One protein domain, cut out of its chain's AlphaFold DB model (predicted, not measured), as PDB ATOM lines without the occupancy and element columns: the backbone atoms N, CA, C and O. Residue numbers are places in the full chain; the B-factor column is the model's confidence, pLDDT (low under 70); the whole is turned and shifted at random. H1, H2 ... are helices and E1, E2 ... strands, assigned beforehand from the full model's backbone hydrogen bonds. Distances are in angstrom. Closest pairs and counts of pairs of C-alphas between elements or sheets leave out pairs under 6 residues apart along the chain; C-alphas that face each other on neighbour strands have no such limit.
ATOM      1  N   LEU A   3      -0.817  91.127  36.043       91.38
ATOM      2  CA  LEU A   3      -0.374  89.738  35.947       91.38
ATOM      3  C   LEU A   3      -1.578  88.805  35.801       91.38
ATOM      4  O   LEU A   3      -2.431  88.789  36.683       91.38
ATOM      5  N   ASP A   4      -1.582  87.989  34.752       93.00
ATOM      6  CA  ASP A   4      -2.568  86.928  34.537       93.00
ATOM      7  C   ASP A   4      -1.880  85.569  34.701       93.00
ATOM      8  O   ASP A   4      -1.112  85.131  33.846       93.00
ATOM      9  N   GLU A   5      -2.061  84.958  35.870       93.62
ATOM     10  CA  GLU A   5      -1.339  83.762  36.298       93.62
ATOM     11  C   GLU A   5      -2.168  82.959  37.308       93.62
ATOM     12  O   GLU A   5      -3.282  83.319  37.679       93.62
ATOM     13  N   THR A   6      -1.632  81.844  37.802       94.81
ATOM     14  CA  THR A   6      -2.277  81.141  38.924       94.81
ATOM     15  C   THR A   6      -2.372  82.022  40.176       94.81
ATOM     16  O   THR A   6      -1.451  82.783  40.486       94.81
ATOM     17  N   LEU A   7      -3.441  81.861  40.966       93.81
ATOM     18  CA  LEU A   7      -3.632  82.586  42.228       93.81
ATOM     19  C   LEU A   7      -2.411  82.476  43.155       93.81
ATOM     20  O   LEU A   7      -2.049  83.451  43.813       93.81
ATOM     21  N   HIS A   8      -1.740  81.322  43.177       95.06
ATOM     22  CA  HIS A   8      -0.480  81.141  43.894       95.06
ATOM     23  C   HIS A   8       0.591  82.158  43.476       95.06
ATOM     24  O   HIS A   8       1.153  82.856  44.322       95.06
ATOM     25  N   ASN A   9       0.870  82.253  42.175       94.19
ATOM     26  CA  ASN A   9       1.889  83.149  41.627       94.19
ATOM     27  C   ASN A   9       1.506  84.617  41.844       94.19
ATOM     28  O   ASN A   9       2.343  85.430  42.233       94.19
ATOM     29  N   CYS A  10       0.223  84.927  41.676       93.81
ATOM     30  CA  CYS A  10      -0.360  86.236  41.929       93.81
ATOM     31  C   CYS A  10      -0.155  86.683  43.385       93.81
ATOM     32  O   CYS A  10       0.389  87.761  43.640       93.81
ATOM     33  N   LEU A  11      -0.497  85.828  44.353       93.56
ATOM     34  CA  LEU A  11      -0.294  86.101  45.778       93.56
ATOM     35  C   LEU A  11       1.187  86.191  46.150       93.56
ATOM     36  O   LEU A  11       1.558  87.082  46.908       93.56
ATOM     37  N   MET A  12       2.042  85.329  45.594       94.25
ATOM     38  CA  MET A  12       3.494  85.403  45.789       94.25
ATOM     39  C   MET A  12       4.069  86.733  45.287       94.25
ATOM     40  O   MET A  12       4.875  87.359  45.979       94.25
ATOM     41  N   ALA A  13       3.633  87.202  44.116       93.00
ATOM     42  CA  ALA A  13       4.070  88.477  43.557       93.00
ATOM     43  C   ALA A  13       3.640  89.661  44.437       93.00
ATOM     44  O   ALA A  13       4.452  90.550  44.712       93.00
ATOM     45  N   VAL A  14       2.391  89.662  44.917       91.88
ATOM     46  CA  VAL A  14       1.880  90.699  45.827       91.88
ATOM     47  C   VAL A  14       2.590  90.636  47.182       91.88
ATOM     48  O   VAL A  14       3.035  91.667  47.672       91.88
ATOM     49  N   ALA A  15       2.776  89.449  47.762       92.50
ATOM     50  CA  ALA A  15       3.482  89.265  49.031       92.50
ATOM     51  C   ALA A  15       4.948  89.712  48.956       92.50
ATOM     52  O   ALA A  15       5.458  90.304  49.904       92.50
ATOM     53  N   SER A  16       5.618  89.468  47.827       91.94
ATOM     54  CA  SER A  16       7.007  89.876  47.623       91.94
ATOM     55  C   SER A  16       7.159  91.383  47.416       91.94
ATOM     56  O   SER A  16       8.152  91.949  47.869       91.94
ATOM     57  N   ARG A  17       6.232  92.030  46.698       89.81
ATOM     58  CA  ARG A  17       6.324  93.464  46.361       89.81
ATOM     59  C   ARG A  17       5.712  94.368  47.429       89.81
ATOM     60  O   ARG A  17       6.192  95.478  47.637       89.81
ATOM     61  N   TYR A  18       4.672  93.890  48.105       90.12
ATOM     62  CA  TYR A  18       3.855  94.660  49.040       90.12
ATOM     63  C   TYR A  18       3.578  93.886  50.342       90.12
ATOM     64  O   TYR A  18       2.417  93.711  50.724       90.12
ATOM     65  N   PRO A  19       4.616  93.427  51.067       87.94
ATOM     66  CA  PRO A  19       4.443  92.595  52.260       87.94
ATOM     67  C   PRO A  19       3.637  93.279  53.376       87.94
ATOM     68  O   PRO A  19       2.977  92.610  54.165       87.94
ATOM     69  N   GLN A  20       3.669  94.612  53.438       87.75
ATOM     70  CA  GLN A  20       2.958  95.418  54.429       87.75
ATOM     71  C   GLN A  20       1.487  95.686  54.090       87.75
ATOM     72  O   GLN A  20       0.792  96.283  54.912       87.75
ATOM     73  N   TYR A  21       1.014  95.329  52.890       90.81
ATOM     74  CA  TYR A  21      -0.375  95.588  52.512       90.81
ATOM     75  C   TYR A  21      -1.320  94.748  53.366       90.81
ATOM     76  O   TYR A  21      -1.013  93.623  53.756       90.81
ATOM     77  N   ARG A  22      -2.491  95.314  53.646       90.81
ATOM     78  CA  ARG A  22      -3.587  94.600  54.283       90.81
ATOM     79  C   ARG A  22      -4.529  94.033  53.247       90.81
ATOM     80  O   ARG A  22      -4.817  94.711  52.264       90.81
ATOM     81  N   VAL A  23      -5.011  92.823  53.494       91.81
ATOM     82  CA  VAL A  23      -5.995  92.151  52.644       91.81
ATOM     83  C   VAL A  23      -7.400  92.446  53.154       91.81
ATOM     84  O   VAL A  23      -7.685  92.353  54.346       91.81
ATOM     85  N   LYS A  24      -8.296  92.769  52.231       90.88
ATOM     86  CA  LYS A  24      -9.738  92.716  52.394       90.88
ATOM     87  C   LYS A  24     -10.269  91.625  51.473       90.88
ATOM     88  O   LYS A  24     -10.052  91.672  50.264       90.88
ATOM     89  N   ILE A  25     -10.958  90.661  52.063       89.25
ATOM     90  CA  ILE A  25     -11.579  89.544  51.355       89.25
ATOM     91  C   ILE A  25     -13.042  89.907  51.109       89.25
ATOM     92  O   ILE A  25     -13.710  90.418  52.011       89.25
ATOM     93  N   ASP A  26     -13.524  89.697  49.887       88.06
ATOM     94  CA  ASP A  26     -14.931  89.915  49.551       88.06
ATOM     95  C   ASP A  26     -15.707  88.608  49.778       88.06
ATOM     96  O   ASP A  26     -15.737  87.726  48.921       88.06
ATOM     97  N   GLU A  27     -16.272  88.437  50.977       84.56
ATOM     98  CA  GLU A  27     -16.958  87.194  51.376       84.56
ATOM     99  C   GLU A  27     -18.136  86.835  50.457       84.56
ATOM    100  O   GLU A  27     -18.473  85.661  50.314       84.56
ATOM    101  N   GLU A  28     -18.739  87.825  49.795       85.12
ATOM    102  CA  GLU A  28     -19.824  87.592  48.842       85.12
ATOM    103  C   GLU A  28     -19.327  86.982  47.525       85.12
ATOM    104  O   GLU A  28     -20.064  86.228  46.898       85.12
ATOM    105  N   VAL A  29     -18.082  87.267  47.120       86.00
ATOM    106  CA  VAL A  29     -17.434  86.626  45.960       86.00
ATOM    107  C   VAL A  29     -17.043  85.188  46.288       86.00
ATOM    108  O   VAL A  29     -17.154  84.301  45.447       86.00
ATOM    109  N   TRP A  30     -16.605  84.944  47.522       83.12
ATOM    110  CA  TRP A  30     -16.210  83.608  47.969       83.12
ATOM    111  C   TRP A  30     -17.399  82.682  48.242       83.12
ATOM    112  O   TRP A  30     -17.242  81.468  48.129       83.12
ATOM    113  N   GLY A  31     -18.569  83.243  48.563       72.50
ATOM    114  CA  GLY A  31     -19.765  82.493  48.942       72.50
ATOM    115  C   GLY A  31     -19.590  81.791  50.297       72.50
ATOM    116  O   GLY A  31     -18.696  80.969  50.497       72.50
ATOM    117  N   GLN A  32     -20.437  82.095  51.283       64.75
ATOM    118  CA  GLN A  32     -20.344  81.436  52.597       64.75
ATOM    119  C   GLN A  32     -20.623  79.912  52.531       64.75
ATOM    120  O   GLN A  32     -21.468  79.500  51.734       64.75
ATOM    121  N   PRO A  33     -20.050  79.062  53.428       58.31
ATOM    122  CA  PRO A  33     -18.957  79.289  54.381       58.31
ATOM    123  C   PRO A  33     -17.798  78.274  54.215       58.31
ATOM    124  O   PRO A  33     -17.219  77.837  55.211       58.31
ATOM    125  N   SER A  34     -17.477  77.819  53.000       56.38
ATOM    126  CA  SER A  34     -16.489  76.738  52.826       56.38
ATOM    127  C   SER A  34     -15.048  77.183  53.107       56.38
ATOM    128  O   SER A  34     -14.249  76.380  53.588       56.38
ATOM    129  N   VAL A  35     -14.719  78.463  52.894       66.50
ATOM    130  CA  VAL A  35     -13.381  79.007  53.166       66.50
ATOM    131  C   VAL A  35     -13.486  80.247  54.055       66.50
ATOM    132  O   VAL A  35     -13.728  81.358  53.593       66.50
ATOM    133  N   LYS A  36     -13.299  80.062  55.365       71.50
ATOM    134  CA  LYS A  36     -13.207  81.169  56.328       71.50
ATOM    135  C   LYS A  36     -11.837  81.828  56.241       71.50
ATOM    136  O   LYS A  36     -10.943  81.486  57.008       71.50
ATOM    137  N   LEU A  37     -11.654  82.732  55.288       79.12
ATOM    138  CA  LEU A  37     -10.409  83.481  55.135       79.12
ATOM    139  C   LEU A  37     -10.362  84.624  56.161       79.12
ATOM    140  O   LEU A  37     -11.262  85.456  56.219       79.12
ATOM    141  N   HIS A  38      -9.315  84.654  56.986       79.00
ATOM    142  CA  HIS A  38      -9.125  85.654  58.049       79.00
ATOM    143  C   HIS A  38      -7.744  86.317  57.984       79.00
ATOM    144  O   HIS A  38      -7.284  86.920  58.952       79.00
ATOM    145  N   ALA A  39      -7.078  86.203  56.838       82.00
ATOM    146  CA  ALA A  39      -5.752  86.748  56.629       82.00
ATOM    147  C   ALA A  39      -5.738  88.279  56.656       82.00
ATOM    148  O   ALA A  39      -6.591  88.942  56.063       82.00
ATOM    149  N   VAL A  40      -4.717  88.834  57.306       86.31
ATOM    150  CA  VAL A  40      -4.485  90.275  57.378       86.31
ATOM    151  C   VAL A  40      -3.460  90.696  56.333       86.31
ATOM    152  O   VAL A  40      -3.568  91.804  55.817       86.31
ATOM    153  N   THR A  41      -2.507  89.831  55.978       91.06
ATOM    154  CA  THR A  41      -1.446  90.113  54.991       91.06
ATOM    155  C   THR A  41      -1.490  89.165  53.782       91.06
ATOM    156  O   THR A  41      -2.040  88.065  53.883       91.06
ATOM    157  N   PRO A  42      -0.896  89.537  52.625       91.50
ATOM    158  CA  PRO A  42      -0.829  88.648  51.464       91.50
ATOM    159  C   PRO A  42      -0.154  87.306  51.762       91.50
ATOM    160  O   PRO A  42      -0.565  86.276  51.230       91.50
ATOM    161  N   LYS A  43       0.866  87.311  52.630       91.88
ATOM    162  CA  LYS A  43       1.579  86.098  53.036       91.88
ATOM    163  C   LYS A  43       0.680  85.166  53.850       91.88
ATOM    164  O   LYS A  43       0.581  83.991  53.521       91.88
ATOM    165  N   GLU A  44      -0.007  85.700  54.858       92.06
ATOM    166  CA  GLU A  44      -0.962  84.925  55.662       92.06
ATOM    167  C   GLU A  44      -2.089  84.355  54.798       92.06
ATOM    168  O   GLU A  44      -2.507  83.221  55.003       92.06
ATOM    169  N   LEU A  45      -2.563  85.115  53.803       92.12
ATOM    170  CA  LEU A  45      -3.603  84.653  52.885       92.12
ATOM    171  C   LEU A  45      -3.128  83.458  52.060       92.12
ATOM    172  O   LEU A  45      -3.860  82.479  51.913       92.12
ATOM    173  N   LEU A  46      -1.902  83.530  51.543       92.62
ATOM    174  CA  LEU A  46      -1.293  82.435  50.804       92.62
ATOM    175  C   LEU A  46      -1.145  81.184  51.681       92.62
ATOM    176  O   LEU A  46      -1.573  80.107  51.272       92.62
ATOM    177  N   GLU A  47      -0.583  81.325  52.881       92.19
ATOM    178  CA  GLU A  47      -0.416  80.222  53.837       92.19
ATOM    179  C   GLU A  47      -1.765  79.602  54.218       92.19
ATOM    180  O   GLU A  47      -1.919  78.379  54.224       92.19
ATOM    181  N   GLN A  48      -2.776  80.436  54.465       90.94
ATOM    182  CA  GLN A  48      -4.112  79.972  54.798       90.94
ATOM    183  C   GLN A  48      -4.734  79.179  53.643       90.94
ATOM    184  O   GLN A  48      -5.221  78.072  53.864       90.94
ATOM    185  N   LEU A  49      -4.676  79.694  52.412       90.44
ATOM    186  CA  LEU A  49      -5.204  79.003  51.234       90.44
ATOM    187  C   LEU A  49      -4.468  77.692  50.943       90.44
ATOM    188  O   LEU A  49      -5.113  76.729  50.537       90.44
ATOM    189  N   GLN A  50      -3.156  77.619  51.183       91.75
ATOM    190  CA  GLN A  50      -2.389  76.376  51.024       91.75
ATOM    191  C   GLN A  50      -2.914  75.265  51.940       91.75
ATOM    192  O   GLN A  50      -2.941  74.103  51.535       91.75
ATOM    193  N   ILE A  51      -3.348  75.621  53.150       89.69
ATOM    194  CA  ILE A  51      -3.848  74.671  54.147       89.69
ATOM    195  C   ILE A  51      -5.329  74.362  53.920       89.69
ATOM    196  O   ILE A  51      -5.721  73.198  53.895       89.69
ATOM    197  N   SER A  52      -6.169  75.391  53.789       87.31
ATOM    198  CA  SER A  52      -7.622  75.219  53.830       87.31
ATOM    199  C   SER A  52      -8.233  74.890  52.477       87.31
ATOM    200  O   SER A  52      -9.265  74.225  52.427       87.31
ATOM    201  N   ALA A  53      -7.657  75.400  51.386       87.62
ATOM    202  CA  ALA A  53      -8.262  75.280  50.066       87.62
ATOM    203  C   ALA A  53      -7.229  75.395  48.918       87.62
ATOM    204  O   ALA A  53      -7.333  76.287  48.066       87.62
ATOM    205  N   PRO A  54      -6.233  74.487  48.859       90.50
ATOM    206  CA  PRO A  54      -5.131  74.560  47.895       90.50
ATOM    207  C   PRO A  54      -5.586  74.454  46.434       90.50
ATOM    208  O   PRO A  54      -4.852  74.846  45.529       90.50
ATOM    209  N   GLN A  55      -6.795  73.951  46.179       89.88
ATOM    210  CA  GLN A  55      -7.383  73.911  44.844       89.88
ATOM    211  C   GLN A  55      -7.533  75.307  44.227       89.88
ATOM    212  O   GLN A  55      -7.286  75.455  43.033       89.88
ATOM    213  N   PHE A  56      -7.847  76.340  45.022       89.50
ATOM    214  CA  PHE A  56      -8.003  77.703  44.501       89.50
ATOM    215  C   PHE A  56      -6.672  78.320  44.080       89.50
ATOM    216  O   PHE A  56      -6.639  79.137  43.167       89.50
ATOM    217  N   LEU A  57      -5.560  77.887  44.683       91.81
ATOM    218  CA  LEU A  57      -4.223  78.384  44.354       91.81
ATOM    219  C   LEU A  57      -3.778  78.036  42.932       91.81
ATOM    220  O   LEU A  57      -2.883  78.687  42.399       91.81
ATOM    221  N   ARG A  58      -4.395  77.021  42.325       92.88
ATOM    222  CA  ARG A  58      -4.104  76.582  40.955       92.88
ATOM    223  C   ARG A  58      -4.998  77.240  39.912       92.88
ATOM    224  O   ARG A  58      -4.767  77.034  38.726       92.88
ATOM    225  N   VAL A  59      -6.017  77.986  40.333       92.69
ATOM    226  CA  VAL A  59      -6.936  78.632  39.399       92.69
ATOM    227  C   VAL A  59      -6.321  79.925  38.885       92.69
ATOM    228  O   VAL A  59      -5.629  80.624  39.626       92.69
ATOM    229  N   THR A  60      -6.580  80.230  37.616       94.06
ATOM    230  CA  THR A  60      -6.208  81.501  36.999       94.06
ATOM    231  C   THR A  60      -6.837  82.668  37.753       94.06
ATOM    232  O   THR A  60      -8.028  82.652  38.090       94.06
ATOM    233  N   ALA A  61      -6.014  83.668  38.028       95.00
ATOM    234  CA  ALA A  61      -6.375  84.895  38.692       95.00
ATOM    235  C   ALA A  61      -5.641  86.061  38.033       95.00
ATOM    236  O   ALA A  61      -4.448  85.986  37.742       95.00
ATOM    237  N   HIS A  62      -6.356  87.162  37.878       95.00
ATOM    238  CA  HIS A  62      -5.819  88.384  37.307       95.00
ATOM    239  C   HIS A  62      -5.498  89.376  38.417       95.00
ATOM    240  O   HIS A  62      -6.341  89.651  39.271       95.00
ATOM    241  N   VAL A  63      -4.275  89.895  38.436       94.00
ATOM    242  CA  VAL A  63      -3.834  90.918  39.385       94.00
ATOM    243  C   VAL A  63      -3.725  92.247  38.684       94.00
ATOM    244  O   VAL A  63      -2.979  92.374  37.718       94.00
ATOM    245  N   GLU A  64      -4.326  93.262  39.285       94.12
ATOM    246  CA  GLU A  64      -4.108  94.653  38.921       94.12
ATOM    247  C   GLU A  64      -3.610  95.420  40.136       94.12
ATOM    248  O   GLU A  64      -4.267  95.490  41.168       94.12
ATOM    249  N   CYS A  65      -2.422  95.997  40.026       90.44
ATOM    250  CA  CYS A  65      -1.822  96.848  41.043       90.44
ATOM    251  C   CYS A  65      -1.618  98.255  40.493       90.44
ATOM    252  O   CYS A  65      -0.879  98.443  39.517       90.44
ATOM    253  N   ASP A  66      -2.192  99.238  41.180       88.00
ATOM    254  CA  ASP A  66      -1.918 100.658  40.992       88.00
ATOM    255  C   ASP A  66      -0.976 101.193  42.094       88.00
ATOM    256  O   ASP A  66      -0.383 100.436  42.867       88.00
ATOM    257  N   ALA A  67      -0.784 102.514  42.147       81.88
ATOM    258  CA  ALA A  67       0.106 103.161  43.114       81.88
ATOM    259  C   ALA A  67      -0.334 103.007  44.587       81.88
ATOM    260  O   ALA A  67       0.450 103.278  45.493       81.88
ATOM    261  N   THR A  68      -1.581 102.610  44.843       83.62
ATOM    262  CA  THR A  68      -2.227 102.674  46.163       83.62
ATOM    263  C   THR A  68      -2.878 101.367  46.602       83.62
ATOM    264  O   THR A  68      -3.035 101.135  47.806       83.62
ATOM    265  N   ARG A  69      -3.236 100.497  45.655       90.25
ATOM    266  CA  ARG A  69      -3.909  99.223  45.908       90.25
ATOM    267  C   ARG A  69      -3.512  98.160  44.890       90.25
ATOM    268  O   ARG A  69      -3.062  98.468  43.791       90.25
ATOM    269  N   CYS A  70      -3.726  96.910  45.274       93.56
ATOM    270  CA  CYS A  70      -3.762  95.780  44.360       93.56
ATOM    271  C   CYS A  70      -5.095  95.058  44.489       93.56
ATOM    272  O   CYS A  70      -5.641  94.945  45.581       93.56
ATOM    273  N   GLU A  71      -5.601  94.527  43.395       95.31
ATOM    274  CA  GLU A  71      -6.840  93.769  43.343       95.31
ATOM    275  C   GLU A  71      -6.554  92.450  42.637       95.31
ATOM    276  O   GLU A  71      -5.785  92.408  41.679       95.31
ATOM    277  N   ILE A  72      -7.118  91.365  43.160       94.75
ATOM    278  CA  ILE A  72      -7.026  90.045  42.543       94.75
ATOM    279  C   ILE A  72      -8.431  89.600  42.175       94.75
ATOM    280  O   ILE A  72      -9.311  89.469  43.034       94.75
ATOM    281  N   TRP A  73      -8.604  89.350  40.889       94.56
ATOM    282  CA  TRP A  73      -9.838  88.942  40.252       94.56
ATOM    283  C   TRP A  73      -9.777  87.457  39.931       94.56
ATOM    284  O   TRP A  73      -8.767  86.939  39.459       94.56
ATOM    285  N   MET A  74     -10.871  86.763  40.208       92.19
ATOM    286  CA  MET A  74     -11.006  85.332  39.981       92.19
ATOM    287  C   MET A  74     -12.295  85.137  39.193       92.19
ATOM    288  O   MET A  74     -13.353  84.979  39.793       92.19
ATOM    289  N   ALA A  75     -12.206  85.162  37.859       88.38
ATOM    290  CA  ALA A  75     -13.376  85.160  36.968       88.38
ATOM    291  C   ALA A  75     -14.330  83.975  37.217       88.38
ATOM    292  O   ALA A  75     -15.541  84.109  37.102       88.38
ATOM    293  N   HIS A  76     -13.794  82.828  37.647       86.69
ATOM    294  CA  HIS A  76     -14.598  81.660  38.020       86.69
ATOM    295  C   HIS A  76     -15.454  81.848  39.287       86.69
ATOM    296  O   HIS A  76     -16.364  81.055  39.512       86.69
ATOM    297  N   LEU A  77     -15.142  82.838  40.132       87.44
ATOM    298  CA  LEU A  77     -15.944  83.228  41.297       87.44
ATOM    299  C   LEU A  77     -16.832  84.431  40.972       87.44
ATOM    300  O   LEU A  77     -18.016  84.440  41.295       87.44
ATOM    301  N   SER A  78     -16.256  85.463  40.353       87.31
ATOM    302  CA  SER A  78     -16.973  86.670  39.956       87.31
ATOM    303  C   SER A  78     -16.199  87.433  38.887       87.31
ATOM    304  O   SER A  78     -14.993  87.648  39.014       87.31
ATOM    305  N   GLU A  79     -16.913  87.888  37.861       88.19
ATOM    306  CA  GLU A  79     -16.397  88.813  36.845       88.19
ATOM    307  C   GLU A  79     -16.612  90.285  37.238       88.19
ATOM    308  O   GLU A  79     -15.962  91.178  36.706       88.19
ATOM    309  N   GLU A  80     -17.503  90.555  38.199       89.69
ATOM    310  CA  GLU A  80     -17.900  91.917  38.579       89.69
ATOM    311  C   GLU A  80     -17.111  92.466  39.769       89.69
ATOM    312  O   GLU A  80     -17.012  93.684  39.946       89.69
ATOM    313  N   ARG A  81     -16.559  91.587  40.617       91.50
ATOM    314  CA  ARG A  81     -15.870  91.988  41.849       91.50
ATOM    315  C   ARG A  81     -14.566  91.225  42.068       91.50
ATOM    316  O   ARG A  81     -14.524  90.012  41.860       91.50
ATOM    317  N   PRO A  82     -13.521  91.893  42.591       92.75
ATOM    318  CA  PRO A  82     -12.294  91.209  42.954       92.75
ATOM    319  C   PRO A  82     -12.527  90.351  44.197       92.75
ATOM    320  O   PRO A  82     -13.136  90.795  45.173       92.75
ATOM    321  N   ALA A  83     -11.969  89.143  44.186       92.06
ATOM    322  CA  ALA A  83     -11.999  88.222  45.319       92.06
ATOM    323  C   ALA A  83     -11.170  88.754  46.500       92.06
ATOM    324  O   ALA A  83     -11.492  88.505  47.667       92.06
ATOM    325  N   PHE A  84     -10.112  89.512  46.194       93.31
ATOM    326  CA  PHE A  84      -9.222  90.116  47.178       93.31
ATOM    327  C   PHE A  84      -8.856  91.546  46.797       93.31
ATOM    328  O   PHE A  84      -8.522  91.831  45.648       93.31
ATOM    329  N   ARG A  85      -8.834  92.437  47.790       94.31
ATOM    330  CA  ARG A  85      -8.270  93.786  47.666       94.31
ATOM    331  C   ARG A  85      -7.152  93.963  48.676       94.31
ATOM    332  O   ARG A  85      -7.335  93.707  49.859       94.31
ATOM    333  N   PHE A  86      -6.012  94.447  48.223       93.50
ATOM    334  CA  PHE A  86      -4.832  94.723  49.021       93.50
ATOM    335  C   PHE A  86      -4.587  96.220  49.024       93.50
ATOM    336  O   PHE A  86      -4.597  96.857  47.973       93.50
ATOM    337  N   HIS A  87      -4.335  96.797  50.185       91.75
ATOM    338  CA  HIS A  87      -4.071  98.225  50.287       91.75
ATOM    339  C   HIS A  87      -3.058  98.508  51.382       91.75
ATOM    340  O   HIS A  87      -2.905  97.726  52.323       91.75
ATOM    341  N   LEU A  88      -2.398  99.662  51.311       86.94
ATOM    342  CA  LEU A  88      -1.594 100.125  52.435       86.94
ATOM    343  C   LEU A  88      -2.462 100.164  53.705       86.94
ATOM    344  O   LEU A  88      -3.618 100.613  53.659       86.94
TER     345      LEU A  88
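What this domain is: This is residues 3 to 88 of the 95 residues of an uncharacterized protein of Chloroflexi bacterium 13_1_20CM_54_36 (UniProt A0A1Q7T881). One strongly twisted sheet of five strands has two helices, H1 and H3, side by side over one of its faces, while no named helix covers the other face. H1 packs along E3, and H3 packs on H1 and, with residues 42 to 45, on the E2 end of the sheet; the short H2 follows just past the last residue of E2, beyond that strand's end. The printed part has 86 residues, with three named helices and five named strands in the order E1, H1, E2, H2, H3, E3, E4, E5; the sheet's order is E1, E3, E4, E5, E2, antiparallel throughout, and the class is mixed, helices and strands. The whole is compact, with a radius of gyration of the C-alphas of 11.4 A and a rounded outline of 31 by 25 by 20 A.

Where its parts are: The longest strand is E3, residues 60 to 65, 16.5 A from first to last C-alpha, beginning at C-alpha 60 (-6.208, 81.501, 36.999). E4 is residues 69 to 73, 13.1 A long, and E5 is residues 84 to 87, 10.1 A, ending at C-alpha 87 (-4.071, 98.225, 50.287). The edge strands are E1, residues 3 to 6, 9.3 A, from C-alpha 3 (-0.374, 89.738, 35.947), and E2, residues 22 to 25, 9.9 A. H1 is residues 7 to 17, 15.3 A; H3 is residues 42 to 52, 15.2 A; H2 is residues 27 to 30, 5.0 A.

How they stand to each other: E3, E4 and E5 form a meander, each strand the antiparallel neighbour of the one before, and E3 and E4 are a hairpin, as are E4 and E5. N 64 and O 71 are 2.9 A apart across E3 and E4, and N 86 and O 70 are 2.7 A apart across E4 and E5. At the edges, N 61 and O 5 are 2.8 A apart across E1 and E3, and N 24 and O 85 are 2.7 A apart across E2 and E5, both within hydrogen-bond range. H1 and H3 are on the same face, making two layers, helices on one face of a sheet. H1 has a height over the sheet of 8.6 A and lies over E3, running along it at 3 degrees on the local plane; it is only just not over E4, on which 2 of its C-alphas fall. Its closest C-alphas to E3 are those of Leu 7 and Ala 61, 5.0 A apart. H3, at a height of 12.0 A, lies over E2 and runs along it at 22 degrees on the local plane; the closest C-alphas are those of Val 23 and Pro 42, 6.4 A. H1 and H3 touch, closest at the C-alphas of Ala 15 and Pro 42, 5.0 A, with a shallow tilt of 28 degrees, opposite ways. H2 is only just not on the sheet, with 4 pairs of C-alphas within 10 A, and is apart from H1 and H3. In H1 and H3 every O i to N i+4 pair is within hydrogen-bond range; H2 is too short for such a pair.

The domain as a whole: The two C-alphas farthest apart, those of Ser 34 and Ala 67, are 32.7 A from each other. The printed part has no cut. The link from H2 to H3, 11 residues, is long. The mean pLDDT of the printed part is 88.7, and residues 32 to 35 are under 70.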